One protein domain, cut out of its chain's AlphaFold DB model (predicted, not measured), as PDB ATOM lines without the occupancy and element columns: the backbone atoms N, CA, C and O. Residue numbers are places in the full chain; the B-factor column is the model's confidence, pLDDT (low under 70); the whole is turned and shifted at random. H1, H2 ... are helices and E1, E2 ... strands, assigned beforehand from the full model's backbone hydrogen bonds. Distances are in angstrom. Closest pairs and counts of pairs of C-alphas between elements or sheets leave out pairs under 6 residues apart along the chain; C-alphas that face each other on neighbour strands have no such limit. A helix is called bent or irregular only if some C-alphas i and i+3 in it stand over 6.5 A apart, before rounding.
ATOM      1  N   SER A  27     -11.714  -5.519 -37.931       84.88
ATOM      2  CA  SER A  27     -13.050  -4.981 -38.173       84.88
ATOM      3  C   SER A  27     -12.999  -3.904 -39.247       84.88
ATOM      4  O   SER A  27     -12.184  -2.981 -39.177       84.88
ATOM      5  N   CYS A  28     -13.909  -3.974 -40.208       84.00
ATOM      6  CA  CYS A  28     -13.993  -2.964 -41.245       84.00
ATOM      7  C   CYS A  28     -14.691  -1.709 -40.712       84.00
ATOM      8  O   CYS A  28     -15.885  -1.738 -40.431       84.00
ATOM      9  N   GLY A  29     -13.980  -0.583 -40.661       82.88
ATOM     10  CA  GLY A  29     -14.544   0.705 -40.233       82.88
ATOM     11  C   GLY A  29     -15.490   1.379 -41.242       82.88
ATOM     12  O   GLY A  29     -15.876   2.528 -41.030       82.88
ATOM     13  N   TYR A  30     -15.822   0.716 -42.359       85.44
ATOM     14  CA  TYR A  30     -16.640   1.287 -43.440       85.44
ATOM     15  C   TYR A  30     -18.019   0.648 -43.583       85.44
ATOM     16  O   TYR A  30     -18.967   1.337 -43.964       85.44
ATOM     17  N   CYS A  31     -18.125  -0.654 -43.323       83.44
ATOM     18  CA  CYS A  31     -19.384  -1.402 -43.354       83.44
ATOM     19  C   CYS A  31     -19.640  -2.189 -42.058       83.44
ATOM     20  O   CYS A  31     -20.547  -3.018 -42.028       83.44
ATOM     21  N   ASP A  32     -18.839  -1.926 -41.020       79.12
ATOM     22  CA  ASP A  32     -18.992  -2.403 -39.642       79.12
ATOM     23  C   ASP A  32     -19.048  -3.934 -39.481       79.12
ATOM     24  O   ASP A  32     -19.564  -4.456 -38.492       79.12
ATOM     25  N   VAL A  33     -18.485  -4.681 -40.438       77.31
ATOM     26  CA  VAL A  33     -18.292  -6.131 -40.296       77.31
ATOM     27  C   VAL A  33     -17.083  -6.429 -39.406       77.31
ATOM     28  O   VAL A  33     -16.066  -5.736 -39.457       77.31
ATOM     29  N   THR A  34     -17.182  -7.479 -38.590       75.25
ATOM     30  CA  THR A  34     -16.200  -7.816 -37.542       75.25
ATOM     31  C   THR A  34     -14.856  -8.303 -38.075       75.25
ATOM     32  O   THR A  34     -13.834  -8.028 -37.455       75.25
ATOM     33  N   ILE A  35     -14.847  -8.983 -39.222       75.94
ATOM     34  CA  ILE A  35     -13.645  -9.386 -39.959       75.94
ATOM     35  C   ILE A  35     -13.909  -9.026 -41.416       75.94
ATOM     36  O   ILE A  35     -14.729  -9.658 -42.083       75.94
ATOM     37  N   GLY A  36     -13.285  -7.953 -41.888       79.94
ATOM     38  CA  GLY A  36     -13.501  -7.501 -43.263       79.94
ATOM     39  C   GLY A  36     -12.477  -6.520 -43.806       79.94
ATOM     40  O   GLY A  36     -12.518  -6.236 -44.999       79.94
ATOM     41  N   ASN A  37     -11.568  -6.011 -42.975       85.44
ATOM     42  CA  ASN A  37     -10.374  -5.332 -43.455       85.44
ATOM     43  C   ASN A  37      -9.198  -6.306 -43.355       85.44
ATOM     44  O   ASN A  37      -8.844  -6.712 -42.250       85.44
ATOM     45  N   LYS A  38      -8.642  -6.677 -44.509       91.31
ATOM     46  CA  LYS A  38      -7.448  -7.508 -44.638       91.31
ATOM     47  C   LYS A  38      -6.303  -6.649 -45.151       91.31
ATOM     48  O   LYS A  38      -6.472  -5.894 -46.111       91.31
ATOM     49  N   SER A  39      -5.131  -6.746 -44.540       93.56
ATOM     50  CA  SER A  39      -3.967  -5.969 -44.965       93.56
ATOM     51  C   SER A  39      -2.655  -6.637 -44.589       93.56
ATOM     52  O   SER A  39      -2.586  -7.373 -43.614       93.56
ATOM     53  N   TYR A  40      -1.593  -6.328 -45.322       95.44
ATOM     54  CA  TYR A  40      -0.234  -6.616 -44.882       95.44
ATOM     55  C   TYR A  40       0.320  -5.411 -44.122       95.44
ATOM     56  O   TYR A  40       0.249  -4.286 -44.623       95.44
ATOM     57  N   MET A  41       0.879  -5.622 -42.930       95.31
ATOM     58  CA  MET A  41       1.347  -4.544 -42.054       95.31
ATOM     59  C   MET A  41       2.858  -4.593 -41.806       95.31
ATOM     60  O   MET A  41       3.468  -5.654 -41.664       95.31
ATOM     61  N   MET A  42       3.469  -3.416 -41.667       95.25
ATOM     62  CA  MET A  42       4.832  -3.256 -41.160       95.25
ATOM     63  C   MET A  42       4.896  -2.137 -40.118       95.25
ATOM     64  O   MET A  42       4.226  -1.112 -40.234       95.25
ATOM     65  N   MET A  43       5.748  -2.297 -39.110       92.50
ATOM     66  CA  MET A  43       6.096  -1.225 -38.186       92.50
ATOM     67  C   MET A  43       7.181  -0.338 -38.795       92.50
ATOM     68  O   MET A  43       8.260  -0.821 -39.147       92.50
ATOM     69  N   ALA A  44       6.914   0.962 -38.857       88.88
ATOM     70  CA  ALA A  44       7.847   1.982 -39.317       88.88
ATOM     71  C   ALA A  44       8.530   2.746 -38.170       88.88
ATOM     72  O   ALA A  44       9.536   3.401 -38.407       88.88
ATOM     73  N   SER A  45       8.028   2.671 -36.934       82.19
ATOM     74  CA  SER A  45       8.671   3.256 -35.745       82.19
ATOM     75  C   SER A  45       8.179   2.577 -34.460       82.19
ATOM     76  O   SER A  45       7.086   2.022 -34.433       82.19
ATOM     77  N   VAL A  46       8.952   2.626 -33.377       73.69
ATOM     78  CA  VAL A  46       8.489   2.234 -32.035       73.69
ATOM     79  C   VAL A  46       8.707   3.391 -31.068       73.69
ATOM     80  O   VAL A  46       9.802   3.938 -30.971       73.69
ATOM     81  N   ASP A  47       7.668   3.750 -30.316       62.69
ATOM     82  CA  ASP A  47       7.731   4.838 -29.332       62.69
ATOM     83  C   ASP A  47       8.272   4.316 -27.989       62.69
ATOM     84  O   ASP A  47       7.601   4.379 -26.956       62.69
ATOM     85  N   ARG A  48       9.483   3.740 -27.998       62.47
ATOM     86  CA  ARG A  48      10.171   3.257 -26.790       62.47
ATOM     87  C   ARG A  48      11.493   4.004 -26.575       62.47
ATOM     88  O   ARG A  48      12.332   4.033 -27.479       62.47
ATOM     89  N   PRO A  49      11.721   4.600 -25.389       53.91
ATOM     90  CA  PRO A  49      12.985   5.260 -25.073       53.91
ATOM     91  C   PRO A  49      14.179   4.308 -25.257       53.91
ATOM     92  O   PRO A  49      14.272   3.292 -24.578       53.91
ATOM     93  N   GLY A  50      15.097   4.639 -26.171       55.62
ATOM     94  CA  GLY A  50      16.310   3.851 -26.442       55.62
ATOM     95  C   GLY A  50      16.213   2.825 -27.582       55.62
ATOM     96  O   GLY A  50      17.237   2.255 -27.959       55.62
ATOM     97  N   GLU A  51      15.037   2.631 -28.187       58.53
ATOM     98  CA  GLU A  51      14.818   1.740 -29.339       58.53
ATOM     99  C   GLU A  51      14.457   2.564 -30.585       58.53
ATOM    100  O   GLU A  51      13.311   2.642 -31.004       58.53
ATOM    101  N   THR A  52      15.437   3.237 -31.190       59.22
ATOM    102  CA  THR A  52      15.190   4.220 -32.270       59.22
ATOM    103  C   THR A  52      15.673   3.760 -33.648       59.22
ATOM    104  O   THR A  52      15.979   4.588 -34.515       59.22
ATOM    105  N   PHE A  53      15.832   2.452 -33.867       73.38
ATOM    106  CA  PHE A  53      16.401   1.947 -35.122       73.38
ATOM    107  C   PHE A  53      15.375   1.891 -36.262       73.38
ATOM    108  O   PHE A  53      15.738   2.249 -37.380       73.38
ATOM    109  N   LEU A  54      14.098   1.592 -35.988       81.25
ATOM    110  CA  LEU A  54      13.025   1.664 -36.992       81.25
ATOM    111  C   LEU A  54      12.799   3.097 -37.481       81.25
ATOM    112  O   LEU A  54      12.970   4.042 -36.714       81.25
ATOM    113  N   GLY A  55      12.463   3.262 -38.756       85.75
ATOM    114  CA  GLY A  55      12.138   4.554 -39.358       85.75
ATOM    115  C   GLY A  55      11.789   4.410 -40.828       85.75
ATOM    116  O   GLY A  55      12.302   3.513 -41.488       85.75
ATOM    117  N   ILE A  56      10.997   5.330 -41.368       89.00
ATOM    118  CA  ILE A  56      10.803   5.462 -42.816       89.00
ATOM    119  C   ILE A  56      11.109   6.887 -43.263       89.00
ATOM    120  O   ILE A  56      10.814   7.853 -42.554       89.00
ATOM    121  N   THR A  57      11.732   7.035 -44.430       89.31
ATOM    122  CA  THR A  57      11.955   8.361 -45.013       89.31
ATOM    123  C   THR A  57      10.710   8.850 -45.763       89.31
ATOM    124  O   THR A  57       9.971   8.037 -46.317       89.31
ATOM    125  N   PRO A  58      10.482  10.174 -45.864       89.75
ATOM    126  CA  PRO A  58       9.431  10.722 -46.726       89.75
ATOM    127  C   PRO A  58       9.516  10.249 -48.187       89.75
ATOM    128  O   PRO A  58       8.489  10.040 -48.825       89.75
ATOM    129  N   ASN A  59      10.727  10.047 -48.716       90.44
ATOM    130  CA  ASN A  59      10.917   9.554 -50.084       90.44
ATOM    131  C   ASN A  59      10.437   8.108 -50.226       90.44
ATOM    132  O   ASN A  59       9.646   7.810 -51.114       90.44
ATOM    133  N   ASP A  60      10.883   7.230 -49.330       92.38
ATOM    134  CA  ASP A  60      10.536   5.810 -49.379       92.38
ATOM    135  C   ASP A  60       9.042   5.604 -49.094       92.38
ATOM    136  O   ASP A  60       8.383   4.807 -49.757       92.38
ATOM    137  N   TYR A  61       8.468   6.387 -48.172       94.38
ATOM    138  CA  TYR A  61       7.027   6.358 -47.923       94.38
ATOM    139  C   TYR A  61       6.214   6.846 -49.126       94.38
ATOM    140  O   TYR A  61       5.136   6.316 -49.386       94.38
ATOM    141  N   LYS A  62       6.721   7.804 -49.910       94.25
ATOM    142  CA  LYS A  62       6.066   8.189 -51.164       94.25
ATOM    143  C   LYS A  62       6.069   7.045 -52.182       94.25
ATOM    144  O   LYS A  62       5.023   6.766 -52.762       94.25
ATOM    145  N   ASP A  80      -5.288  -5.641 -48.666       92.50
ATOM    146  CA  ASP A  80      -5.648  -6.675 -49.621       92.50
ATOM    147  C   ASP A  80      -7.007  -6.299 -50.218       92.50
ATOM    148  O   ASP A  80      -8.064  -6.442 -49.597       92.50
ATOM    149  N   MET A  81      -6.961  -5.769 -51.437       89.62
ATOM    150  CA  MET A  81      -8.129  -5.263 -52.149       89.62
ATOM    151  C   MET A  81      -9.126  -6.369 -52.521       89.62
ATOM    152  O   MET A  81     -10.316  -6.082 -52.685       89.62
ATOM    153  N   ARG A  82      -8.662  -7.615 -52.671       85.81
ATOM    154  CA  ARG A  82      -9.505  -8.761 -53.043       85.81
ATOM    155  C   ARG A  82     -10.080  -9.441 -51.805       85.81
ATOM    156  O   ARG A  82     -11.252  -9.813 -51.815       85.81
ATOM    157  N   GLY A  83      -9.284  -9.545 -50.741       82.50
ATOM    158  CA  GLY A  83      -9.692 -10.135 -49.465       82.50
ATOM    159  C   GLY A  83     -10.552  -9.224 -48.582       82.50
ATOM    160  O   GLY A  83     -11.324  -9.720 -47.759       82.50
ATOM    161  N   SER A  84     -10.467  -7.901 -48.751       86.88
ATOM    162  CA  SER A  84     -11.256  -6.942 -47.966       86.88
ATOM    163  C   SER A  84     -12.682  -6.767 -48.495       86.88
ATOM    164  O   SER A  84     -12.933  -6.703 -49.698       86.88
ATOM    165  N   CYS A  85     -13.647  -6.584 -47.591       84.75
ATOM    166  CA  CYS A  85     -15.051  -6.357 -47.949       84.75
ATOM    167  C   CYS A  85     -15.313  -4.976 -48.582       84.75
ATOM    168  O   CYS A  85     -16.352  -4.769 -49.211       84.75
ATOM    169  N   CYS A  86     -14.404  -4.021 -48.375       88.38
ATOM    170  CA  CYS A  86     -14.454  -2.669 -48.918       88.38
ATOM    171  C   CYS A  86     -13.149  -2.383 -49.667       88.38
ATOM    172  O   CYS A  86     -12.099  -2.293 -49.044       88.38
ATOM    173  N   GLN A  87     -13.217  -2.228 -50.991       92.81
ATOM    174  CA  GLN A  87     -12.044  -1.944 -51.822       92.81
ATOM    175  C   GLN A  87     -11.526  -0.518 -51.584       92.81
ATOM    176  O   GLN A  87     -12.214   0.467 -51.863       92.81
ATOM    177  N   GLU A  88     -10.294  -0.423 -51.089       93.31
ATOM    178  CA  GLU A  88      -9.591   0.801 -50.695       93.31
ATOM    179  C   GLU A  88      -8.743   1.373 -51.845       93.31
ATOM    180  O   GLU A  88      -7.513   1.331 -51.846       93.31
ATOM    181  N   TYR A  89      -9.400   1.945 -52.857       94.31
ATOM    182  CA  TYR A  89      -8.704   2.515 -54.013       94.31
ATOM    183  C   TYR A  89      -7.899   3.751 -53.634       94.31
ATOM    184  O   TYR A  89      -8.436   4.719 -53.105       94.31
ATOM    185  N   THR A  90      -6.609   3.780 -53.949       95.06
ATOM    186  CA  THR A  90      -5.826   5.009 -53.786       95.06
ATOM    187  C   THR A  90      -6.280   6.049 -54.808       95.06
ATOM    188  O   THR A  90      -6.272   5.773 -56.002       95.06
ATOM    189  N   ILE A  91      -6.658   7.241 -54.334       93.56
ATOM    190  CA  ILE A  91      -7.090   8.365 -55.172       93.56
ATOM    191  C   ILE A  91      -6.218   9.596 -54.906       93.56
ATOM    192  O   ILE A  91      -5.929   9.938 -53.752       93.56
ATOM    193  N   ARG A  92      -5.816  10.278 -55.977       93.50
ATOM    194  CA  ARG A  92      -5.110  11.561 -55.918       93.50
ATOM    195  C   ARG A  92      -5.664  12.525 -56.955       93.50
ATOM    196  O   ARG A  92      -6.379  12.126 -57.866       93.50
ATOM    197  N   LEU A  93      -5.293  13.789 -56.844       89.50
ATOM    198  CA  LEU A  93      -5.532  14.776 -57.888       89.50
ATOM    199  C   LEU A  93      -4.349  15.729 -58.003       89.50
ATOM    200  O   LEU A  93      -3.615  15.939 -57.034       89.50
ATOM    201  N   LYS A  94      -4.171  16.307 -59.189       81.88
ATOM    202  CA  LYS A  94      -3.145  17.322 -59.426       81.88
ATOM    203  C   LYS A  94      -3.621  18.665 -58.885       81.88
ATOM    204  O   LYS A  94      -4.677  19.148 -59.296       81.88
ATOM    205  N   SER A  95      -2.848  19.256 -57.975       73.81
ATOM    206  CA  SER A  95      -3.254  20.442 -57.207       73.81
ATOM    207  C   SER A  95      -3.674  21.603 -58.114       73.81
ATOM    208  O   SER A  95      -4.751  22.167 -57.946       73.81
ATOM    209  N   SER A  96      -2.897  21.846 -59.170       70.88
ATOM    210  CA  SER A  96      -3.093  22.940 -60.129       70.88
ATOM    211  C   SER A  96      -4.319  22.815 -61.050       70.88
ATOM    212  O   SER A  96      -4.545  23.699 -61.873       70.88
ATOM    213  N   LEU A  97      -5.065  21.702 -61.023       74.62
ATOM    214  CA  LEU A  97      -6.172  21.443 -61.961       74.62
ATOM    215  C   LEU A  97      -7.568  21.475 -61.311       74.62
ATOM    216  O   LEU A  97      -8.570  21.311 -62.010       74.62
ATOM    217  N   PHE A  98      -7.655  21.680 -59.998       69.38
ATOM    218  CA  PHE A  98      -8.886  21.513 -59.222       69.38
ATOM    219  C   PHE A  98      -9.906  22.671 -59.351       69.38
ATOM    220  O   PHE A  98      -9.532  23.840 -59.439       69.38
ATOM    221  N   LYS A  99     -11.218  22.354 -59.293       49.78
ATOM    222  CA  LYS A  99     -12.343  23.318 -59.190       49.78
ATOM    223  C   LYS A  99     -13.389  22.868 -58.131       49.78
ATOM    224  O   LYS A  99     -13.779  21.703 -58.156       49.78
ATOM    225  N   PRO A 100     -13.879  23.745 -57.223       47.47
ATOM    226  CA  PRO A 100     -14.533  23.333 -55.959       47.47
ATOM    227  C   PRO A 100     -16.045  22.977 -55.994       47.47
ATOM    228  O   PRO A 100     -16.812  23.591 -56.733       47.47
ATOM    229  N   LYS A 101     -16.471  22.051 -55.097       42.06
ATOM    230  CA  LYS A 101     -17.847  21.734 -54.591       42.06
ATOM    231  C   LYS A 101     -17.762  21.067 -53.176       42.06
ATOM    232  O   LYS A 101     -16.759  20.418 -52.907       42.06
ATOM    233  N   ILE A 102     -18.742  21.247 -52.261       38.22
ATOM    234  CA  ILE A 102     -18.635  21.023 -50.770       38.22
ATOM    235  C   ILE A 102     -19.867  20.259 -50.180       38.22
ATOM    236  O   ILE A 102     -20.916  20.525 -50.736       38.22
ATOM    237  N   HIS A 103     -19.768  19.383 -49.119       49.88
ATOM    238  CA  HIS A 103     -20.809  18.781 -48.178       49.88
ATOM    239  C   HIS A 103     -20.277  17.732 -47.097       49.88
ATOM    240  O   HIS A 103     -19.087  17.488 -47.082       49.88
ATOM    241  N   ASN A 104     -21.115  17.137 -46.197       40.34
ATOM    242  CA  ASN A 104     -20.927  16.738 -44.740       40.34
ATOM    243  C   ASN A 104     -20.141  15.462 -44.267       40.34
ATOM    244  O   ASN A 104     -19.908  14.604 -45.108       40.34
ATOM    245  N   ASP A 105     -19.763  15.374 -42.944       42.28
ATOM    246  CA  ASP A 105     -19.752  14.163 -42.013       42.28
ATOM    247  C   ASP A 105     -18.824  14.214 -40.735       42.28
ATOM    248  O   ASP A 105     -17.795  14.876 -40.814       42.28
ATOM    249  N   GLU A 106     -19.129  13.507 -39.599       43.78
ATOM    250  CA  GLU A 106     -18.535  13.517 -38.189       43.78
ATOM    251  C   GLU A 106     -17.588  12.329 -37.735       43.78
ATOM    252  O   GLU A 106     -17.538  11.303 -38.413       43.78
ATOM    253  N   ALA A 107     -16.876  12.423 -36.566       48.59
ATOM    254  CA  ALA A 107     -15.809  11.495 -36.043       48.59
ATOM    255  C   ALA A 107     -15.775  11.190 -34.487       48.59
ATOM    256  O   ALA A 107     -16.530  11.806 -33.741       48.59
ATOM    257  N   SER A 108     -14.903  10.263 -33.981       49.75
ATOM    258  CA  SER A 108     -14.841   9.721 -32.573       49.75
ATOM    259  C   SER A 108     -13.435   9.604 -31.883       49.75
ATOM    260  O   SER A 108     -12.398   9.744 -32.527       49.75
ATOM    261  N   GLU A 109     -13.391   9.321 -30.557       39.78
ATOM    262  CA  GLU A 109     -12.246   9.494 -29.610       39.78
ATOM    263  C   GLU A 109     -11.113   8.429 -29.646       39.78
ATOM    264  O   GLU A 109      -9.939   8.770 -29.496       39.78
ATOM    265  N   GLY A 110     -11.391   7.141 -29.887       44.94
ATOM    266  CA  GLY A 110     -10.362   6.076 -29.876       44.94
ATOM    267  C   GLY A 110      -9.306   6.183 -30.992       44.94
ATOM    268  O   GLY A 110      -8.196   5.657 -30.865       44.94
ATOM    269  N   GLY A 111      -9.619   6.911 -32.069       46.41
ATOM    270  CA  GLY A 111      -8.669   7.258 -33.129       46.41
ATOM    271  C   GLY A 111      -7.620   8.291 -32.692       46.41
ATOM    272  O   GLY A 111      -6.519   8.323 -33.237       46.41
ATOM    273  N   PHE A 112      -7.900   9.085 -31.657       43.53
ATOM    274  CA  PHE A 112      -7.085  10.236 -31.268       43.53
ATOM    275  C   PHE A 112      -5.607   9.874 -31.022       43.53
ATOM    276  O   PHE A 112      -4.719  10.428 -31.663       43.53
ATOM    277  N   LYS A 113      -5.302   8.887 -30.167       47.06
ATOM    278  CA  LYS A 113      -3.902   8.553 -29.821       47.06
ATOM    279  C   LYS A 113      -3.116   7.878 -30.950       47.06
ATOM    280  O   LYS A 113      -1.937   8.171 -31.126       47.06
ATOM    281  N   ARG A 114      -3.752   6.975 -31.702       49.12
ATOM    282  CA  ARG A 114      -3.085   6.162 -32.735       49.12
ATOM    283  C   ARG A 114      -2.735   6.987 -33.973       49.12
ATOM    284  O   ARG A 114      -1.701   6.749 -34.582       49.12
ATOM    285  N   PHE A 115      -3.577   7.963 -34.318       46.91
ATOM    286  CA  PHE A 115      -3.429   8.755 -35.539       46.91
ATOM    287  C   PHE A 115      -2.693  10.091 -35.339       46.91
ATOM    288  O   PHE A 115      -2.039  10.539 -36.279       46.91
ATOM    289  N   LEU A 116      -2.771  10.725 -34.156       50.00
ATOM    290  CA  LEU A 116      -2.289  12.106 -33.957       50.00
ATOM    291  C   LEU A 116      -0.906  12.245 -33.323       50.00
ATOM    292  O   LEU A 116      -0.242  13.257 -33.532       50.00
ATOM    293  N   CYS A 117      -0.505  11.295 -32.480       53.25
ATOM    294  CA  CYS A 117       0.708  11.445 -31.670       53.25
ATOM    295  C   CYS A 117       1.893  10.653 -32.233       53.25
ATOM    296  O   CYS A 117       3.031  11.099 -32.126       53.25
ATOM    297  N   ALA A 118       1.620   9.500 -32.844       53.44
ATOM    298  CA  ALA A 118       2.625   8.626 -33.432       53.44
ATOM    299  C   ALA A 118       3.040   9.131 -34.828       53.44
ATOM    300  O   ALA A 118       2.194   9.360 -35.699       53.44
ATOM    301  N   ASN A 119       4.345   9.307 -35.039       57.97
ATOM    302  CA  ASN A 119       4.936   9.831 -36.269       57.97
ATOM    303  C   ASN A 119       6.019   8.860 -36.770       57.97
ATOM    304  O   ASN A 119       7.020   8.671 -36.076       57.97
ATOM    305  N   PRO A 120       5.884   8.289 -37.982       64.44
ATOM    306  CA  PRO A 120       6.867   7.336 -38.485       64.44
ATOM    307  C   PRO A 120       8.132   8.011 -39.050       64.44
ATOM    308  O   PRO A 120       9.123   7.326 -39.316       64.44
ATOM    309  N   PHE A 121       8.128   9.337 -39.251       72.12
ATOM    310  CA  PHE A 121       9.279  10.077 -39.769       72.12
ATOM    311  C   PHE A 121      10.190  10.546 -38.630       72.12
ATOM    312  O   PHE A 121       9.753  11.236 -37.706       72.12
ATOM    313  N   LYS A 122      11.486  10.229 -38.720       59.22
ATOM    314  CA  LYS A 122      12.481  10.671 -37.730       59.22
ATOM    315  C   LYS A 122      12.719  12.189 -37.825       59.22
ATOM    316  O   LYS A 122      12.961  12.680 -38.928       59.22
ATOM    317  N   PRO A 123      12.714  12.935 -36.702       53.56
ATOM    318  CA  PRO A 123      13.180  14.319 -36.664       53.56
ATOM    319  C   PRO A 123      14.642  14.453 -37.137       53.56
ATOM    320  O   PRO A 123      15.414  13.498 -37.006       53.56
ATOM    321  N   PRO A 124      15.067  15.641 -37.609       44.56
ATOM    322  CA  PRO A 124      14.317  16.899 -37.638       44.56
ATOM    323  C   PRO A 124      13.357  16.988 -38.832       44.56
ATOM    324  O   PRO A 124      13.605  16.382 -39.876       44.56
ATOM    325  N   TYR A 125      12.283  17.782 -38.684       57.28
ATOM    326  CA  TYR A 125      11.412  18.182 -39.796       57.28
ATOM    327  C   TYR A 125      12.282  18.597 -40.971       57.28
ATOM    328  O   TYR A 125      13.079  19.535 -40.869       57.28
ATOM    329  N   SER A 126      12.213  17.816 -42.039       66.44
ATOM    330  CA  SER A 126      13.216  17.918 -43.078       66.44
ATOM    331  C   SER A 126      12.748  18.952 -44.083       66.44
ATOM    332  O   SER A 126      11.563  19.078 -44.382       66.44
ATOM    333  N   VAL A 127      13.691  19.734 -44.575       74.06
ATOM    334  CA  VAL A 127      13.470  20.571 -45.741       74.06
ATOM    335  C   VAL A 127      14.046  19.802 -46.919       74.06
ATOM    336  O   VAL A 127      15.159  19.277 -46.829       74.06
ATOM    337  N   ASP A 128      13.282  19.659 -47.996       78.62
ATOM    338  CA  ASP A 128      13.783  19.007 -49.198       78.62
ATOM    339  C   ASP A 128      14.843  19.876 -49.903       78.62
ATOM    340  O   ASP A 128      15.133  21.011 -49.519       78.62
ATOM    341  N   LYS A 129      15.423  19.361 -50.993       77.19
ATOM    342  CA  LYS A 129      16.434  20.095 -51.775       77.19
ATOM    343  C   LYS A 129      15.923  21.424 -52.359       77.19
ATOM    344  O   LYS A 129      16.741  22.231 -52.786       77.19
ATOM    345  N   LYS A 130      14.603  21.633 -52.414       79.44
ATOM    346  CA  LYS A 130      13.939  22.825 -52.956       79.44
ATOM    347  C   LYS A 130      13.486  23.802 -51.863       79.44
ATOM    348  O   LYS A 130      12.867  24.806 -52.195       79.44
ATOM    349  N   GLY A 131      13.768  23.542 -50.586       82.00
ATOM    350  CA  GLY A 131      13.327  24.424 -49.503       82.00
ATOM    351  C   GLY A 131      11.927  24.111 -48.952       82.00
ATOM    352  O   GLY A 131      11.440  24.857 -48.104       82.00
ATOM    353  N   ARG A 132      11.271  23.025 -49.389       86.75
ATOM    354  CA  ARG A 132       9.903  22.661 -48.974       86.75
ATOM    355  C   ARG A 132       9.898  21.780 -47.723       86.75
ATOM    356  O   ARG A 132      10.763  20.923 -47.563       86.75
ATOM    357  N   LYS A 133       8.910  21.974 -46.843       86.25
ATOM    358  CA  LYS A 133       8.742  21.204 -45.593       86.25
ATOM    359  C   LYS A 133       8.261  19.779 -45.875       86.25
ATOM    360  O   LYS A 133       7.137  19.631 -46.319       86.25
ATOM    361  N   ILE A 134       9.016  18.748 -45.522       88.75
ATOM    362  CA  ILE A 134       8.602  17.342 -45.662       88.75
ATOM    363  C   ILE A 134       8.491  16.633 -44.299       88.75
ATOM    364  O   ILE A 134       9.136  17.021 -43.321       88.75
ATOM    365  N   GLY A 135       7.679  15.578 -44.243       87.12
ATOM    366  CA  GLY A 135       7.337  14.810 -43.045       87.12
ATOM    367  C   GLY A 135       5.909  15.068 -42.552       87.12
ATOM    368  O   GLY A 135       5.084  15.649 -43.256       87.12
ATOM    369  N   ALA A 136       5.616  14.625 -41.328       86.50
ATOM    370  CA  ALA A 136       4.302  14.787 -40.715       86.50
ATOM    371  C   ALA A 136       4.015  16.263 -40.406       86.50
ATOM    372  O   ALA A 136       4.869  16.991 -39.890       86.50
ATOM    373  N   TYR A 137       2.794  16.695 -40.701       87.31
ATOM    374  CA  TYR A 137       2.357  18.077 -40.599       87.31
ATOM    375  C   TYR A 137       0.911  18.156 -40.102       87.31
ATOM    376  O   TYR A 137       0.030  17.464 -40.607       87.31
ATOM    377  N   HIS A 138       0.656  19.021 -39.120       89.19
ATOM    378  CA  HIS A 138      -0.692  19.277 -38.613       89.19
ATOM    379  C   HIS A 138      -1.218  20.600 -39.165       89.19
ATOM    380  O   HIS A 138      -0.758  21.675 -38.777       89.19
ATOM    381  N   GLN A 139      -2.216  20.527 -40.045       89.44
ATOM    382  CA  GLN A 139      -2.948  21.699 -40.511       89.44
ATOM    383  C   GLN A 139      -4.069  22.002 -39.517       89.44
ATOM    384  O   GLN A 139      -5.074  21.298 -39.465       89.44
ATOM    385  N   CYS A 140      -3.888  23.044 -38.711       88.44
ATOM    386  CA  CYS A 140      -4.852  23.460 -37.694       88.44
ATOM    387  C   CYS A 140      -5.786  24.551 -38.234       88.44
ATOM    388  O   CYS A 140      -5.331  25.476 -38.909       88.44
ATOM    389  N   TYR A 141      -7.073  24.465 -37.904       83.62
ATOM    390  CA  TYR A 141      -8.111  25.405 -38.323       83.62
ATOM    391  C   TYR A 141      -8.690  26.102 -37.093       83.62
ATOM    392  O   TYR A 141      -9.227  25.440 -36.202       83.62
ATOM    393  N   TYR A 142      -8.584  27.430 -37.048       83.38
ATOM    394  CA  TYR A 142      -9.038  28.243 -35.921       83.38
ATOM    395  C   TYR A 142     -10.202  29.149 -36.323       83.38
ATOM    396  O   TYR A 142     -10.167  29.757 -37.391       83.38
ATOM    397  N   LEU A 143     -11.194  29.271 -35.443       81.88
ATOM    398  CA  LEU A 143     -12.275  30.252 -35.526       81.88
ATOM    399  C   LEU A 143     -12.308  31.028 -34.211       81.88
ATOM    400  O   LEU A 143     -12.381  30.418 -33.146       81.88
ATOM    401  N   ASP A 144     -12.171  32.353 -34.283       87.88
ATOM    402  CA  ASP A 144     -12.109  33.252 -33.119       87.88
ATOM    403  C   ASP A 144     -11.102  32.801 -32.042       87.88
ATOM    404  O   ASP A 144     -11.346  32.867 -30.839       87.88
ATOM    405  N   GLY A 145      -9.951  32.283 -32.483       84.38
ATOM    406  CA  GLY A 145      -8.885  31.786 -31.607       84.38
ATOM    407  C   GLY A 145      -9.109  30.381 -31.030       84.38
ATOM    408  O   GLY A 145      -8.189  29.831 -30.427       84.38
ATOM    409  N   ARG A 146     -10.269  29.749 -31.250       83.44
ATOM    410  CA  ARG A 146     -10.537  28.354 -30.861       83.44
ATOM    411  C   ARG A 146     -10.119  27.404 -31.981       83.44
ATOM    412  O   ARG A 146     -10.498  27.607 -33.130       83.44
ATOM    413  N   LEU A 147      -9.372  26.348 -31.655       84.12
ATOM    414  CA  LEU A 147      -9.095  25.249 -32.586       84.12
ATOM    415  C   LEU A 147     -10.394  24.472 -32.832       84.12
ATOM    416  O   LEU A 147     -10.939  23.880 -31.901       84.12
ATOM    417  N   ILE A 148     -10.880  24.474 -34.071       84.31
ATOM    418  CA  ILE A 148     -12.147  23.832 -34.446       84.31
ATOM    419  C   ILE A 148     -11.960  22.600 -35.329       84.31
ATOM    420  O   ILE A 148     -12.833  21.740 -35.346       84.31
ATOM    421  N   ALA A 149     -10.834  22.487 -36.037       86.31
ATOM    422  CA  ALA A 149     -10.495  21.317 -36.840       86.31
ATOM    423  C   ALA A 149      -8.982  21.133 -36.987       86.31
ATOM    424  O   ALA A 149      -8.205  22.076 -36.821       86.31
ATOM    425  N   MET A 150      -8.561  19.916 -37.320       87.31
ATOM    426  CA  MET A 150      -7.172  19.567 -37.586       87.31
ATOM    427  C   MET A 150      -7.087  18.476 -38.655       87.31
ATOM    428  O   MET A 150      -7.724  17.427 -38.533       87.31
ATOM    429  N   ALA A 151      -6.254  18.704 -39.671       90.12
ATOM    430  CA  ALA A 151      -5.819  17.671 -40.602       90.12
ATOM    431  C   ALA A 151      -4.428  17.163 -40.208       90.12
ATOM    432  O   ALA A 151      -3.510  17.956 -39.984       90.12
ATOM    433  N   VAL A 152      -4.268  15.845 -40.162       89.50
ATOM    434  CA  VAL A 152      -2.973  15.167 -40.107       89.50
ATOM    435  C   VAL A 152      -2.560  14.858 -41.533       89.50
ATOM    436  O   VAL A 152      -3.233  14.092 -42.228       89.50
ATOM    437  N   LEU A 153      -1.461  15.468 -41.960       92.69
ATOM    438  CA  LEU A 153      -0.942  15.382 -43.314       92.69
ATOM    439  C   LEU A 153       0.480  14.829 -43.302       92.69
ATOM    440  O   LEU A 153       1.239  15.076 -42.365       92.69
ATOM    441  N   ASP A 154       0.858  14.164 -44.385       93.62
ATOM    442  CA  ASP A 154       2.258  13.918 -44.714       93.62
ATOM    443  C   ASP A 154       2.639  14.794 -45.900       93.62
ATOM    444  O   ASP A 154       2.061  14.681 -46.981       93.62
ATOM    445  N   LEU A 155       3.608  15.684 -45.699       93.38
ATOM    446  CA  LEU A 155       4.208  16.461 -46.774       93.38
ATOM    447  C   LEU A 155       5.372  15.655 -47.344       93.38
ATOM    448  O   LEU A 155       6.328  15.325 -46.645       93.38
ATOM    449  N   LEU A 156       5.276  15.292 -48.609       93.06
ATOM    450  CA  LEU A 156       6.170  14.353 -49.273       93.06
ATOM    451  C   LEU A 156       6.782  15.017 -50.510       93.06
ATOM    452  O   LEU A 156       6.364  16.114 -50.883       93.06
ATOM    453  N   PRO A 157       7.795  14.414 -51.154       90.00
ATOM    454  CA  PRO A 157       8.585  15.100 -52.178       90.00
ATOM    455  C   PRO A 157       7.777  15.736 -53.313       90.00
ATOM    456  O   PRO A 157       8.174  16.763 -53.851       90.00
ATOM    457  N   ASP A 158       6.646  15.170 -53.695       91.12
ATOM    458  CA  ASP A 158       5.792  15.655 -54.780       91.12
ATOM    459  C   ASP A 158       4.322  15.761 -54.367       91.12
ATOM    460  O   ASP A 158       3.498  16.166 -55.187       91.12
ATOM    461  N   CYS A 159       3.966  15.449 -53.116       95.06
ATOM    462  CA  CYS A 159       2.569  15.443 -52.713       95.06
ATOM    463  C   CYS A 159       2.297  15.851 -51.265       95.06
ATOM    464  O   CYS A 159       3.142  15.746 -50.380       95.06
ATOM    465  N   VAL A 160       1.059  16.277 -51.039       96.19
ATOM    466  CA  VAL A 160       0.425  16.331 -49.722       96.19
ATOM    467  C   VAL A 160      -0.435  15.077 -49.586       96.19
ATOM    468  O   VAL A 160      -1.273  14.817 -50.447       96.19
ATOM    469  N   SER A 161      -0.252  14.294 -48.528       95.81
ATOM    470  CA  SER A 161      -1.068  13.109 -48.251       95.81
ATOM    471  C   SER A 161      -1.966  13.332 -47.046       95.81
ATOM    472  O   SER A 161      -1.479  13.618 -45.955       95.81
ATOM    473  N   GLY A 162      -3.279  13.212 -47.239       92.88
ATOM    474  CA  GLY A 162      -4.256  13.228 -46.157       92.88
ATOM    475  C   GLY A 162      -4.240  11.907 -45.397       92.88
ATOM    476  O   GLY A 162      -4.587  10.865 -45.954       92.88
ATOM    477  N   VAL A 163      -3.861  11.955 -44.120       88.19
ATOM    478  CA  VAL A 163      -3.842  10.780 -43.235       88.19
ATOM    479  C   VAL A 163      -5.140  10.704 -42.452       88.19
ATOM    480  O   VAL A 163      -5.815   9.678 -42.447       88.19
ATOM    481  N   TYR A 164      -5.502  11.804 -41.797       84.81
ATOM    482  CA  TYR A 164      -6.703  11.860 -40.982       84.81
ATOM    483  C   TYR A 164      -7.205  13.293 -40.851       84.81
ATOM    484  O   TYR A 164      -6.422  14.239 -40.890       84.81
ATOM    485  N   PHE A 165      -8.509  13.456 -40.673       85.19
ATOM    486  CA  PHE A 165      -9.121  14.755 -40.450       85.19
ATOM    487  C   PHE A 165     -10.134  14.651 -39.320       85.19
ATOM    488  O   PHE A 165     -10.937  13.722 -39.282       85.19
ATOM    489  N   MET A 166     -10.101  15.618 -38.410       79.94
ATOM    490  CA  MET A 166     -11.067  15.731 -37.325       79.94
ATOM    491  C   MET A 166     -11.466  17.170 -37.100       79.94
ATOM    492  O   MET A 166     -10.723  18.103 -37.400       79.94
ATOM    493  N   TYR A 167     -12.635  17.336 -36.509       79.69
ATOM    494  CA  TYR A 167     -13.161  18.631 -36.153       79.69
ATOM    495  C   TYR A 167     -14.138  18.496 -34.990       79.69
ATOM    496  O   TYR A 167     -14.601  17.404 -34.661       79.69
ATOM    497  N   HIS A 168     -14.391  19.616 -34.329       77.38
ATOM    498  CA  HIS A 168     -15.223  19.676 -33.143       77.38
ATOM    499  C   HIS A 168     -16.706  19.482 -33.503       77.38
ATOM    500  O   HIS A 168     -17.194  20.075 -34.465       77.38
ATOM    501  N   THR A 169     -17.437  18.694 -32.713       77.88
ATOM    502  CA  THR A 169     -18.836  18.299 -32.983       77.88
ATOM    503  C   THR A 169     -19.798  19.482 -33.121       77.88
ATOM    504  O   THR A 169     -20.686  19.424 -33.960       77.88
ATOM    505  N   ASP A 170     -19.568  20.593 -32.404       77.25
ATOM    506  CA  ASP A 170     -20.271  21.888 -32.582       77.25
ATOM    507  C   ASP A 170     -20.390  22.367 -34.049       77.25
ATOM    508  O   ASP A 170     -21.216  23.227 -34.357       77.25
ATOM    509  N   PHE A 171     -19.533  21.860 -34.941       74.25
ATOM    510  CA  PHE A 171     -19.417  22.292 -36.330       74.25
ATOM    511  C   PHE A 171     -19.807  21.222 -37.355       74.25
ATOM    512  O   PHE A 171     -19.515  21.366 -38.546       74.25
ATOM    513  N   SER A 172     -20.463  20.147 -36.933       73.31
ATOM    514  CA  SER A 172     -20.811  19.033 -37.815       73.31
ATOM    515  C   SER A 172     -21.753  19.350 -38.951       73.31
ATOM    516  O   SER A 172     -21.678  18.705 -39.998       73.31
ATOM    517  N   GLN A 173     -22.553  20.408 -38.820       73.31
ATOM    518  CA  GLN A 173     -23.388  20.883 -39.915       73.31
ATOM    519  C   GLN A 173     -22.587  21.453 -41.105       73.31
ATOM    520  O   GLN A 173     -23.165  21.658 -42.171       73.31
ATOM    521  N   TRP A 174     -21.280  21.711 -40.943       69.75
ATOM    522  CA  TRP A 174     -20.441  22.448 -41.900       69.75
ATOM    523  C   TRP A 174     -19.408  21.611 -42.647       69.75
ATOM    524  O   TRP A 174     -18.550  22.175 -43.327       69.75
ATOM    525  N   SER A 175     -19.481  20.279 -42.589       70.25
ATOM    526  CA  SER A 175     -18.756  19.457 -43.564       70.25
ATOM    527  C   SER A 175     -17.238  19.624 -43.596       70.25
ATOM    528  O   SER A 175     -16.626  19.592 -44.670       70.25
ATOM    529  N   PHE A 176     -16.612  19.823 -42.442       74.44
ATOM    530  CA  PHE A 176     -15.221  20.264 -42.396       74.44
ATOM    531  C   PHE A 176     -14.246  19.340 -43.145       74.44
ATOM    532  O   PHE A 176     -13.277  19.842 -43.701       74.44
ATOM    533  N   GLY A 177     -14.530  18.037 -43.272       73.75
ATOM    534  CA  GLY A 177     -13.704  17.120 -44.072       73.75
ATOM    535  C   GLY A 177     -13.659  17.444 -45.572       73.75
ATOM    536  O   GLY A 177     -12.628  17.272 -46.214       73.75
ATOM    537  N   LYS A 178     -14.738  17.977 -46.157       76.69
ATOM    538  CA  LYS A 178     -14.720  18.411 -47.564       76.69
ATOM    539  C   LYS A 178     -14.069  19.774 -47.748       76.69
ATOM    540  O   LYS A 178     -13.418  20.000 -48.770       76.69
ATOM    541  N   LEU A 179     -14.229  20.659 -46.763       79.38
ATOM    542  CA  LEU A 179     -13.503  21.927 -46.715       79.38
ATOM    543  C   LEU A 179     -11.995  21.687 -46.592       79.38
ATOM    544  O   LEU A 179     -11.221  22.356 -47.276       79.38
ATOM    545  N   SER A 180     -11.593  20.710 -45.772       85.19
ATOM    546  CA  SER A 180     -10.194  20.327 -45.617       85.19
ATOM    547  C   SER A 180      -9.615  19.941 -46.967       85.19
ATOM    548  O   SER A 180      -8.644  20.553 -47.387       85.19
ATOM    549  N   ALA A 181     -10.281  19.050 -47.712       87.88
ATOM    550  CA  ALA A 181      -9.788  18.608 -49.009       87.88
ATOM    551  C   ALA A 181      -9.478  19.790 -49.945       87.88
ATOM    552  O   ALA A 181      -8.411  19.827 -50.545       87.88
ATOM    553  N   VAL A 182     -10.347  20.808 -50.013       85.12
ATOM    554  CA  VAL A 182     -10.075  22.037 -50.788       85.12
ATOM    555  C   VAL A 182      -8.855  22.790 -50.249       85.12
ATOM    556  O   VAL A 182      -8.022  23.259 -51.025       85.12
ATOM    557  N   ARG A 183      -8.724  22.909 -48.926       89.12
ATOM    558  CA  ARG A 183      -7.590  23.589 -48.299       89.12
ATOM    559  C   ARG A 183      -6.275  22.841 -48.492       89.12
ATOM    560  O   ARG A 183      -5.256  23.488 -48.707       89.12
ATOM    561  N   GLU A 184      -6.271  21.516 -48.433       92.81
ATOM    562  CA  GLU A 184      -5.076  20.709 -48.661       92.81
ATOM    563  C   GLU A 184      -4.627  20.731 -50.126       92.81
ATOM    564  O   GLU A 184      -3.427  20.733 -50.395       92.81
ATOM    565  N   ILE A 185      -5.565  20.835 -51.071       89.94
ATOM    566  CA  ILE A 185      -5.259  21.095 -52.484       89.94
ATOM    567  C   ILE A 185      -4.587  22.461 -52.643       89.94
ATOM    568  O   ILE A 185      -3.541  22.556 -53.282       89.94
ATOM    569  N   ALA A 186      -5.148  23.501 -52.021       86.69
ATOM    570  CA  ALA A 186      -4.558  24.836 -52.041       86.69
ATOM    571  C   ALA A 186      -3.173  24.857 -51.369       86.69
ATOM    572  O   ALA A 186      -2.241  25.443 -51.905       86.69
ATOM    573  N   LEU A 187      -2.999  24.151 -50.245       90.50
ATOM    574  CA  LEU A 187      -1.693  23.962 -49.606       90.50
ATOM    575  C   LEU A 187      -0.697  23.293 -50.559       90.50
ATOM    576  O   LEU A 187       0.461  23.706 -50.612       90.50
ATOM    577  N   ALA A 188      -1.130  22.261 -51.291       92.12
ATOM    578  CA  ALA A 188      -0.289  21.587 -52.265       92.12
ATOM    579  C   ALA A 188       0.179  22.566 -53.350       92.12
ATOM    580  O   ALA A 188       1.375  22.665 -53.596       92.12
ATOM    581  N   GLU A 189      -0.733  23.346 -53.928       86.88
ATOM    582  CA  GLU A 189      -0.409  24.348 -54.947       86.88
ATOM    583  C   GLU A 189       0.521  25.454 -54.412       86.88
ATOM    584  O   GLU A 189       1.593  25.683 -54.971       86.88
ATOM    585  N   GLU A 190       0.160  26.087 -53.293       86.62
ATOM    586  CA  GLU A 190       0.908  27.191 -52.673       86.62
ATOM    587  C   GLU A 190       2.339  26.790 -52.288       86.62
ATOM    588  O   GLU A 190       3.276  27.576 -52.438       86.62
ATOM    589  N   ALA A 191       2.522  25.565 -51.786       87.69
ATOM    590  CA  ALA A 191       3.823  25.053 -51.366       87.69
ATOM    591  C   ALA A 191       4.576  24.308 -52.487       87.69
ATOM    592  O   ALA A 191       5.670  23.783 -52.251       87.69
ATOM    593  N   GLY A 192       4.024  24.264 -53.703       87.44
ATOM    594  CA  GLY A 192       4.657  23.652 -54.870       87.44
ATOM    595  C   GLY A 192       4.728  22.123 -54.823       87.44
ATOM    596  O   GLY A 192       5.680  21.542 -55.346       87.44
ATOM    597  N   TYR A 193       3.773  21.462 -54.170       92.81
ATOM    598  CA  TYR A 193       3.506  20.029 -54.310       92.81
ATOM    599  C   TYR A 193       2.595  19.776 -55.511       92.81
ATOM    600  O   TYR A 193       1.636  20.506 -55.764       92.81
ATOM    601  N   GLU A 194       2.890  18.720 -56.261       92.62
ATOM    602  CA  GLU A 194       2.188  18.420 -57.506       92.62
ATOM    603  C   GLU A 194       0.832  17.755 -57.257       92.62
ATOM    604  O   GLU A 194      -0.151  18.074 -57.927       92.62
ATOM    605  N   TYR A 195       0.765  16.864 -56.269       95.44
ATOM    606  CA  TYR A 195      -0.416  16.047 -56.018       95.44
ATOM    607  C   TYR A 195      -0.973  16.231 -54.607       95.44
ATOM    608  O   TYR A 195      -0.234  16.424 -53.642       95.44
ATOM    609  N   TYR A 196      -2.287  16.077 -54.472       95.94
ATOM    610  CA  TYR A 196      -2.943  15.821 -53.194       95.94
ATOM    611  C   TYR A 196      -3.506  14.399 -53.188       95.94
ATOM    612  O   TYR A 196      -4.347  14.050 -54.017       95.94
ATOM    613  N   TYR A 197      -3.027  13.570 -52.261       96.75
ATOM    614  CA  TYR A 197      -3.512  12.211 -52.029       96.75
ATOM    615  C   TYR A 197      -4.611  12.298 -50.983       96.75
ATOM    616  O   TYR A 197      -4.345  12.558 -49.812       96.75
ATOM    617  N   MET A 198      -5.851  12.037 -51.387       93.12
ATOM    618  CA  MET A 198      -7.008  12.213 -50.507       93.12
ATOM    619  C   MET A 198      -7.203  11.030 -49.543       93.12
ATOM    620  O   MET A 198      -8.238  10.933 -48.890       93.12
ATOM    621  N   GLY A 199      -6.277  10.070 -49.497       92.62
ATOM    622  CA  GLY A 199      -6.449   8.779 -48.829       92.62
ATOM    623  C   GLY A 199      -7.050   7.730 -49.768       92.62
ATOM    624  O   GLY A 199      -6.697   7.685 -50.948       92.62
ATOM    625  N   TYR A 200      -7.925   6.870 -49.249       94.12
ATOM    626  CA  TYR A 200      -8.637   5.878 -50.060       94.12
ATOM    627  C   TYR A 200      -9.990   6.394 -50.547       94.12
ATOM    628  O   TYR A 200     -10.665   7.130 -49.833       94.12
ATOM    629  N   TYR A 201     -10.396   6.003 -51.746       94.75
ATOM    630  CA  TYR A 201     -11.755   6.054 -52.254       94.75
ATOM    631  C   TYR A 201     -12.371   4.662 -52.113       94.75
ATOM    632  O   TYR A 201     -11.786   3.674 -52.543       94.75
ATOM    633  N   ILE A 202     -13.561   4.591 -51.522       94.00
ATOM    634  CA  ILE A 202     -14.273   3.329 -51.305       94.00
ATOM    635  C   ILE A 202     -15.662   3.491 -51.889       94.00
ATOM    636  O   ILE A 202     -16.505   4.195 -51.329       94.00
ATOM    637  N   HIS A 203     -15.895   2.855 -53.035       93.19
ATOM    638  CA  HIS A 203     -17.115   3.060 -53.810       93.19
ATOM    639  C   HIS A 203     -18.383   2.681 -53.031       93.19
ATOM    640  O   HIS A 203     -19.396   3.381 -53.098       93.19
ATOM    641  N   SER A 204     -18.315   1.603 -52.250       89.06
ATOM    642  CA  SER A 204     -19.426   1.087 -51.447       89.06
ATOM    643  C   SER A 204     -19.694   1.880 -50.162       89.06
ATOM    644  O   SER A 204     -20.740   1.678 -49.550       89.06
ATOM    645  N   CYS A 205     -18.806   2.796 -49.752       89.19
ATOM    646  CA  CYS A 205     -18.939   3.552 -48.506       89.19
ATOM    647  C   CYS A 205     -19.411   4.993 -48.778       89.19
ATOM    648  O   CYS A 205     -18.631   5.795 -49.302       89.19
ATOM    649  N   PRO A 206     -20.642   5.382 -48.383       86.25
ATOM    650  CA  PRO A 206     -21.163   6.735 -48.603       86.25
ATOM    651  C   PRO A 206     -20.232   7.848 -48.100       86.25
ATOM    652  O   PRO A 206     -19.991   8.808 -48.832       86.25
ATOM    653  N   LYS A 207     -19.614   7.652 -46.924       82.88
ATOM    654  CA  LYS A 207     -18.664   8.593 -46.298       82.88
ATOM    655  C   LYS A 207     -17.397   8.825 -47.122       82.88
ATOM    656  O   LYS A 207     -16.716   9.823 -46.943       82.88
ATOM    657  N   MET A 208     -17.059   7.903 -48.024       88.44
ATOM    658  CA  MET A 208     -15.844   7.959 -48.844       88.44
ATOM    659  C   MET A 208     -16.137   8.325 -50.304       88.44
ATOM    660  O   MET A 208     -15.219   8.696 -51.040       88.44
ATOM    661  N   ARG A 209     -17.409   8.264 -50.732       86.69
ATOM    662  CA  ARG A 209     -17.813   8.521 -52.124       86.69
ATOM    663  C   ARG A 209     -17.536   9.951 -52.576       86.69
ATOM    664  O   ARG A 209     -17.294  10.159 -53.762       86.69
ATOM    665  N   TYR A 210     -17.523  10.922 -51.662       85.25
ATOM    666  CA  TYR A 210     -17.331  12.333 -52.011       85.25
ATOM    667  C   TYR A 210     -16.016  12.624 -52.742       85.25
ATOM    668  O   TYR A 210     -15.954  13.560 -53.529       85.25
ATOM    669  N   LYS A 211     -14.967  11.820 -52.526       89.56
ATOM    670  CA  LYS A 211     -13.650  12.054 -53.139       89.56
ATOM    671  C   LYS A 211     -13.690  11.989 -54.668       89.56
ATOM    672  O   LYS A 211     -12.902  12.658 -55.320       89.56
ATOM    673  N   CYS A 212     -14.660  11.270 -55.248       87.12
ATOM    674  CA  CYS A 212     -14.859  11.246 -56.702       87.12
ATOM    675  C   CYS A 212     -15.323  12.588 -57.291       87.12
ATOM    676  O   CYS A 212     -15.238  12.783 -58.501       87.12
ATOM    677  N   GLU A 213     -15.826  13.507 -56.461       85.44
ATOM    678  CA  GLU A 213     -16.315  14.822 -56.894       85.44
ATOM    679  C   GLU A 213     -15.160  15.795 -57.192       85.44
ATOM    680  O   GLU A 213     -15.372  16.814 -57.847       85.44
ATOM    681  N   TYR A 214     -13.940  15.479 -56.742       86.31
ATOM    682  CA  TYR A 214     -12.770  16.341 -56.856       86.31
ATOM    683  C   TYR A 214     -12.026  16.009 -58.138       86.31
ATOM    684  O   TYR A 214     -11.226  15.085 -58.179       86.31
ATOM    685  N   GLN A 215     -12.327  16.747 -59.200       85.38
ATOM    686  CA  GLN A 215     -11.811  16.468 -60.536       85.38
ATOM    687  C   GLN A 215     -10.830  17.554 -61.008       85.38
ATOM    688  O   GLN A 215     -10.992  18.719 -60.624       85.38
ATOM    689  N   PRO A 216      -9.850  17.200 -61.864       90.62
ATOM    690  CA  PRO A 216      -9.566  15.853 -62.382       90.62
ATOM    691  C   PRO A 216      -8.837  14.969 -61.353       90.62
ATOM    692  O   PRO A 216      -7.801  15.368 -60.822       90.62
ATOM    693  N   ALA A 217      -9.370  13.772 -61.095       92.94
ATOM    694  CA  ALA A 217      -8.773  12.784 -60.193       92.94
ATOM    695  C   ALA A 217      -8.137  11.619 -60.955       92.94
ATOM    696  O   ALA A 217      -8.559  11.256 -62.052       92.94
ATOM    697  N   GLU A 218      -7.165  10.987 -60.310       96.25
ATOM    698  CA  GLU A 218      -6.543   9.741 -60.735       96.25
ATOM    699  C   GLU A 218      -6.737   8.673 -59.655       96.25
ATOM    700  O   GLU A 218      -6.663   8.957 -58.456       96.25
ATOM    701  N   VAL A 219      -6.966   7.437 -60.086       96.50
ATOM    702  CA  VAL A 219      -7.076   6.251 -59.240       96.50
ATOM    703  C   VAL A 219      -5.959   5.270 -59.580       96.50
ATOM    704  O   VAL A 219      -5.623   5.083 -60.750       96.50
ATOM    705  N   LEU A 220      -5.368   4.673 -58.549       97.25
ATOM    706  CA  LEU A 220      -4.285   3.704 -58.685       97.25
ATOM    707  C   LEU A 220      -4.840   2.326 -59.070       97.25
ATOM    708  O   LEU A 220      -5.731   1.812 -58.387       97.25
ATOM    709  N   ASP A 221      -4.293   1.719 -60.123       95.56
ATOM    710  CA  ASP A 221      -4.549   0.320 -60.462       95.56
ATOM    711  C   ASP A 221      -3.968  -0.591 -59.363       95.56
ATOM    712  O   ASP A 221      -2.770  -0.510 -59.077       95.56
ATOM    713  N   PRO A 222      -4.780  -1.456 -58.729       93.56
ATOM    714  CA  PRO A 222      -4.313  -2.306 -57.637       93.56
ATOM    715  C   PRO A 222      -3.321  -3.399 -58.069       93.56
ATOM    716  O   PRO A 222      -2.635  -3.936 -57.202       93.56
ATOM    717  N   GLU A 223      -3.228  -3.725 -59.364       90.88
ATOM    718  CA  GLU A 223      -2.363  -4.801 -59.875       90.88
ATOM    719  C   GLU A 223      -0.995  -4.301 -60.321       90.88
ATOM    720  O   GLU A 223       0.027  -4.897 -59.995       90.88
ATOM    721  N   CYS A 224      -0.969  -3.215 -61.094       92.00
ATOM    722  CA  CYS A 224       0.255  -2.724 -61.728       92.00
ATOM    723  C   CYS A 224       0.743  -1.385 -61.175       92.00
ATOM    724  O   CYS A 224       1.855  -0.978 -61.503       92.00
ATOM    725  N   TYR A 225      -0.054  -0.714 -60.335       94.88
ATOM    726  CA  TYR A 225       0.233   0.619 -59.797       94.88
ATOM    727  C   TYR A 225       0.290   1.749 -60.835       94.88
ATOM    728  O   TYR A 225       0.818   2.827 -60.559       94.88
ATOM    729  N   ASP A 226      -0.311   1.542 -62.007       95.38
ATOM    730  CA  ASP A 226      -0.519   2.620 -62.969       95.38
ATOM    731  C   ASP A 226      -1.625   3.567 -62.489       95.38
ATOM    732  O   ASP A 226      -2.637   3.160 -61.911       95.38
ATOM    733  N   TRP A 227      -1.450   4.858 -62.763       96.38
ATOM    734  CA  TRP A 227      -2.471   5.865 -62.499       96.38
ATOM    735  C   TRP A 227      -3.426   5.976 -63.683       96.38
ATOM    736  O   TRP A 227      -3.012   6.204 -64.820       96.38
ATOM    737  N   HIS A 228      -4.721   5.865 -63.408       95.56
ATOM    738  CA  HIS A 228      -5.778   6.020 -64.400       95.56
ATOM    739  C   HIS A 228      -6.683   7.195 -64.053       95.56
ATOM    740  O   HIS A 228      -6.977   7.431 -62.886       95.56
ATOM    741  N   SER A 229      -7.173   7.906 -65.070       94.38
ATOM    742  CA  SER A 229      -8.198   8.935 -64.882       94.38
ATOM    743  C   SER A 229      -9.421   8.337 -64.187       94.38
ATOM    744  O   SER A 229      -9.979   7.338 -64.649       94.38
ATOM    745  N   PHE A 230      -9.853   8.953 -63.089       94.12
ATOM    746  CA  PHE A 230     -11.037   8.526 -62.361       94.12
ATOM    747  C   PHE A 230     -12.268   9.293 -62.841       94.12
ATOM    748  O   PHE A 230     -12.756  10.228 -62.202       94.12
ATOM    749  N   ASP A 231     -12.751   8.891 -64.014       90.50
ATOM    750  CA  ASP A 231     -13.878   9.509 -64.697       90.50
ATOM    751  C   ASP A 231     -15.223   8.809 -64.410       90.50
ATOM    752  O   ASP A 231     -15.346   7.851 -63.637       90.50
ATOM    753  N   ASN A 232     -16.279   9.299 -65.064       89.38
ATOM    754  CA  ASN A 232     -17.615   8.719 -64.953       89.38
ATOM    755  C   ASN A 232     -17.694   7.274 -65.467       89.38
ATOM    756  O   ASN A 232     -18.584   6.543 -65.035       89.38
ATOM    757  N   ASN A 233     -16.826   6.862 -66.394       91.44
ATOM    758  CA  ASN A 233     -16.817   5.495 -66.901       91.44
ATOM    759  C   ASN A 233     -16.254   4.544 -65.843       91.44
ATOM    760  O   ASN A 233     -16.913   3.566 -65.501       91.44
ATOM    761  N   PHE A 234     -15.112   4.889 -65.241       93.38
ATOM    762  CA  PHE A 234     -14.539   4.120 -64.133       93.38
ATOM    763  C   PHE A 234     -15.550   3.979 -62.988       93.38
ATOM    764  O   PHE A 234     -15.784   2.882 -62.484       93.38
ATOM    765  N   ARG A 235     -16.228   5.074 -62.617       91.44
ATOM    766  CA  ARG A 235     -17.272   5.042 -61.583       91.44
ATOM    767  C   ARG A 235     -18.420   4.085 -61.927       91.44
ATOM    768  O   ARG A 235     -18.837   3.338 -61.050       91.44
ATOM    769  N   LYS A 236     -18.923   4.108 -63.166       91.50
ATOM    770  CA  LYS A 236     -20.003   3.209 -63.615       91.50
ATOM    771  C   LYS A 236     -19.592   1.743 -63.572       91.50
ATOM    772  O   LYS A 236     -20.421   0.890 -63.275       91.50
ATOM    773  N   ILE A 237     -18.324   1.448 -63.850       91.69
ATOM    774  CA  ILE A 237     -17.800   0.088 -63.717       91.69
ATOM    775  C   ILE A 237     -17.856  -0.350 -62.253       91.69
ATOM    776  O   ILE A 237     -18.337  -1.444 -61.976       91.69
ATOM    777  N   LEU A 238     -17.456   0.515 -61.314       90.81
ATOM    778  CA  LEU A 238     -17.515   0.209 -59.881       90.81
ATOM    779  C   LEU A 238     -18.940   0.043 -59.326       90.81
ATOM    780  O   LEU A 238     -19.104  -0.646 -58.320       90.81
ATOM    781  N   ASP A 239     -19.965   0.609 -59.980       88.44
ATOM    782  CA  ASP A 239     -21.371   0.368 -59.610       88.44
ATOM    783  C   ASP A 239     -21.764  -1.119 -59.822       88.44
ATOM    784  O   ASP A 239     -22.682  -1.613 -59.167       88.44
ATOM    785  N   VAL A 240     -21.068  -1.844 -60.714       87.81
ATOM    786  CA  VAL A 240     -21.333  -3.261 -61.049       87.81
ATOM    787  C   VAL A 240     -20.231  -4.197 -60.540       87.81
ATOM    788  O   VAL A 240     -20.516  -5.315 -60.112       87.81
ATOM    789  N   LYS A 241     -18.972  -3.752 -60.580       87.19
ATOM    790  CA  LYS A 241     -17.779  -4.532 -60.243       87.19
ATOM    791  C   LYS A 241     -17.030  -3.874 -59.075       87.19
ATOM    792  O   LYS A 241     -16.242  -2.960 -59.309       87.19
ATOM    793  N   PRO A 242     -17.212  -4.349 -57.826       84.06
ATOM    794  CA  PRO A 242     -16.559  -3.757 -56.654       84.06
ATOM    795  C   PRO A 242     -15.026  -3.728 -56.744       84.06
ATOM    796  O   PRO A 242     -14.408  -2.763 -56.301       84.06
ATOM    797  N   TYR A 243     -14.430  -4.761 -57.357       89.62
ATOM    798  CA  TYR A 243     -13.000  -4.848 -57.653       89.62
ATOM    799  C   TYR A 243     -12.731  -4.716 -59.154       89.62
ATOM    800  O   TYR A 243     -12.960  -5.640 -59.931       89.62
ATOM    801  N   TYR A 244     -12.203  -3.578 -59.567       91.31
ATOM    802  CA  TYR A 244     -11.782  -3.262 -60.920       91.31
ATOM    803  C   TYR A 244     -10.284  -2.923 -61.002       91.31
ATOM    804  O   TYR A 244      -9.759  -2.174 -60.178       91.31
ATOM    805  N   SER A 245      -9.624  -3.458 -62.029       93.19
ATOM    806  CA  SER A 245      -8.252  -3.137 -62.422       93.19
ATOM    807  C   SER A 245      -8.213  -3.045 -63.951       93.19
ATOM    808  O   SER A 245      -8.465  -4.051 -64.622       93.19
ATOM    809  N   PRO A 246      -7.946  -1.863 -64.532       91.88
ATOM    810  CA  PRO A 246      -7.811  -1.713 -65.976       91.88
ATOM    811  C   PRO A 246      -6.743  -2.611 -66.601       91.88
ATOM    812  O   PRO A 246      -6.934  -3.092 -67.717       91.88
ATOM    813  N   SER A 247      -5.606  -2.815 -65.932       90.00
ATOM    814  CA  SER A 247      -4.538  -3.696 -66.419       90.00
ATOM    815  C   SER A 247      -4.969  -5.155 -66.443       90.00
ATOM    816  O   SER A 247      -4.750  -5.831 -67.450       90.00
ATOM    817  N   LEU A 248      -5.680  -5.604 -65.408       86.25
ATOM    818  CA  LEU A 248      -6.260  -6.936 -65.390       86.25
ATOM    819  C   LEU A 248      -7.306  -7.120 -66.490       86.25
ATOM    820  O   LEU A 248      -7.267  -8.116 -67.204       86.25
ATOM    821  N   GLU A 249      -8.217  -6.162 -66.679       86.25
ATOM    822  CA  GLU A 249      -9.213  -6.270 -67.751       86.25
ATOM    823  C   GLU A 249      -8.566  -6.398 -69.124       86.25
ATOM    824  O   GLU A 249      -9.031  -7.179 -69.952       86.25
ATOM    825  N   ARG A 250      -7.484  -5.652 -69.386       85.62
ATOM    826  CA  ARG A 250      -6.758  -5.767 -70.656       85.62
ATOM    827  C   ARG A 250      -6.235  -7.184 -70.862       85.62
ATOM    828  O   ARG A 250      -6.371  -7.704 -71.960       85.62
ATOM    829  N   ILE A 251      -5.697  -7.816 -69.822       80.12
ATOM    830  CA  ILE A 251      -5.212  -9.202 -69.887       80.12
ATOM    831  C   ILE A 251      -6.379 -10.166 -70.145       80.12
ATOM    832  O   ILE A 251      -6.306 -10.985 -71.056       80.12
ATOM    833  N   LEU A 252      -7.481 -10.029 -69.399       75.25
ATOM    834  CA  LEU A 252      -8.649 -10.911 -69.516       75.25
ATOM    835  C   LEU A 252      -9.370 -10.779 -70.865       75.25
ATOM    836  O   LEU A 252      -9.918 -11.754 -71.371       75.25
ATOM    837  N   THR A 253      -9.388  -9.578 -71.445       74.25
ATOM    838  CA  THR A 253     -10.061  -9.301 -72.725       74.25
ATOM    839  C   THR A 253      -9.175  -9.562 -73.941       74.25
ATOM    840  O   THR A 253      -9.701  -9.862 -75.011       74.25
ATOM    841  N   ALA A 254      -7.849  -9.478 -73.793       68.94
ATOM    842  CA  ALA A 254      -6.900  -9.760 -74.869       68.94
ATOM    843  C   ALA A 254      -6.763 -11.258 -75.187       68.94
ATOM    844  O   ALA A 254      -6.296 -11.598 -76.273       68.94
TER     845      ALA A 254
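What this domain is: This is residues 27 to 62 and 80 to 254 of the 359 residues of the protein "Arginyl-tRNA--protein transferase 1" of Orbilia oligospora (UniProt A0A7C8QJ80). What would one see first? One strongly twisted sheet of seven strands runs through the domain, and the half with the long bent strands E3, E4 and E5 curls round the longest helix, H4, with H1 and H2 over its other face. The short strands E7 and E8 make the other end of the sheet, with H6 and H7 past that end, where residues 249 to 254 of H7 stick out, while E1 lies away from the sheet. What is it made of, and how large is it? The 211 printed residues hold seven named helices and eight named strands, in the order E1 H1 E2 H2 E3 E4 E5 H3 H4 E6 H5 E7 E8 H6 H7, a mixed class of helices and strands. The sheet, E3 E4 E5 E6 E2 E7 E8, is mixed; the whole is compact, with a radius of gyration of the C-alphas of 18.0 A and spans of 52 by 43 by 41 A.

Where its parts are: Where do the first elements lie? E1, residues 37 to 43, is 17.8 A long and begins at C-alpha 37 at (-10.374, -5.332, -43.455). H1 is residues 58 to 62, E2 residues 89 to 94 and H2 residues 111 to 116. Which elements are long? E3, residues 133 to 143, spans 25.0 A, E4, residues 146 to 155, 24.7 A, and E5, residues 159 to 167, 23.1 A; they bend by 90 degrees at residue 136, 57 degrees at 149 and 59 degrees at 163. After H3, residues 169 to 174, comes H4, residues 176 to 190, 20.3 A long, from C-alpha 176 at (-15.221, 20.264, -42.396). What follows? E6 is residues 195 to 201, H5 206 to 213, E7 217 to 220, E8 227 to 229 and H6 232 to 240. H7, residues 246 to 254, ends at C-alpha 254 at (-6.900, -9.760, -74.869).

How they stand to each other: How do the strands pair? E3, E4 and E5 form a meander, each strand the antiparallel neighbour of the one before, with N 139 and O 151 at 2.9 A and N 152 and O 164 at 2.8 A. E5 and E6 are parallel, with N 162 and O 197 at 2.9 A; E6 and E2 are antiparallel, with N 201 and O 89 at 2.7 A. E2 and E7 are antiparallel, with N 218 and O 92 at 2.8 A, as is the hairpin of E7 and E8, with N 219 and O 228 at 2.8 A. What joins the parallel strands? E5, H3, H4 and E6 form a strand-helix-strand unit, two parallel neighbour strands with helices between, and E6, H5 and E7 a split one, with E2 between its strands; both crossovers are right-handed. Where are the helices? H4 is on the sheet, its closest C-alphas to E6 being those of Ile 185 and Tyr 196, 5.8 A; H1 and H2 are on the opposite face, at heights over the sheet of 8.7 A and 9.4 A. H5 is on the sheet at a height of 9.0 A, H3 only grazes it with residues 169 to 171, and H6 and H7 are not on it. How do the helix backbones run? In H1, H2, H4 and H7 every O i to N i+4 pair is within hydrogen-bond range, and in H6 4 of 5 are. In H3 0 of 2 are, with 2 of 3 O i to N i+3 pairs, and in H5 0 of 4, with 4 of 5.

The domain as a whole: How far does it reach, and is it whole? The two C-alphas farthest apart, those of Asp 144 and Ala 254, are 60.2 A apart. Residues 63 to 79 are not printed, and C-alphas 62 and 80 are 19.0 A apart across this cut. Which links are long, and where is confidence low? The links E1 to H1, E2 to H2 and H2 to E3 are long. The mean pLDDT of the printed part is 81.3, and residues 47 to 52, 98 to 120, 122 to 126, 174 and 254 are under 70.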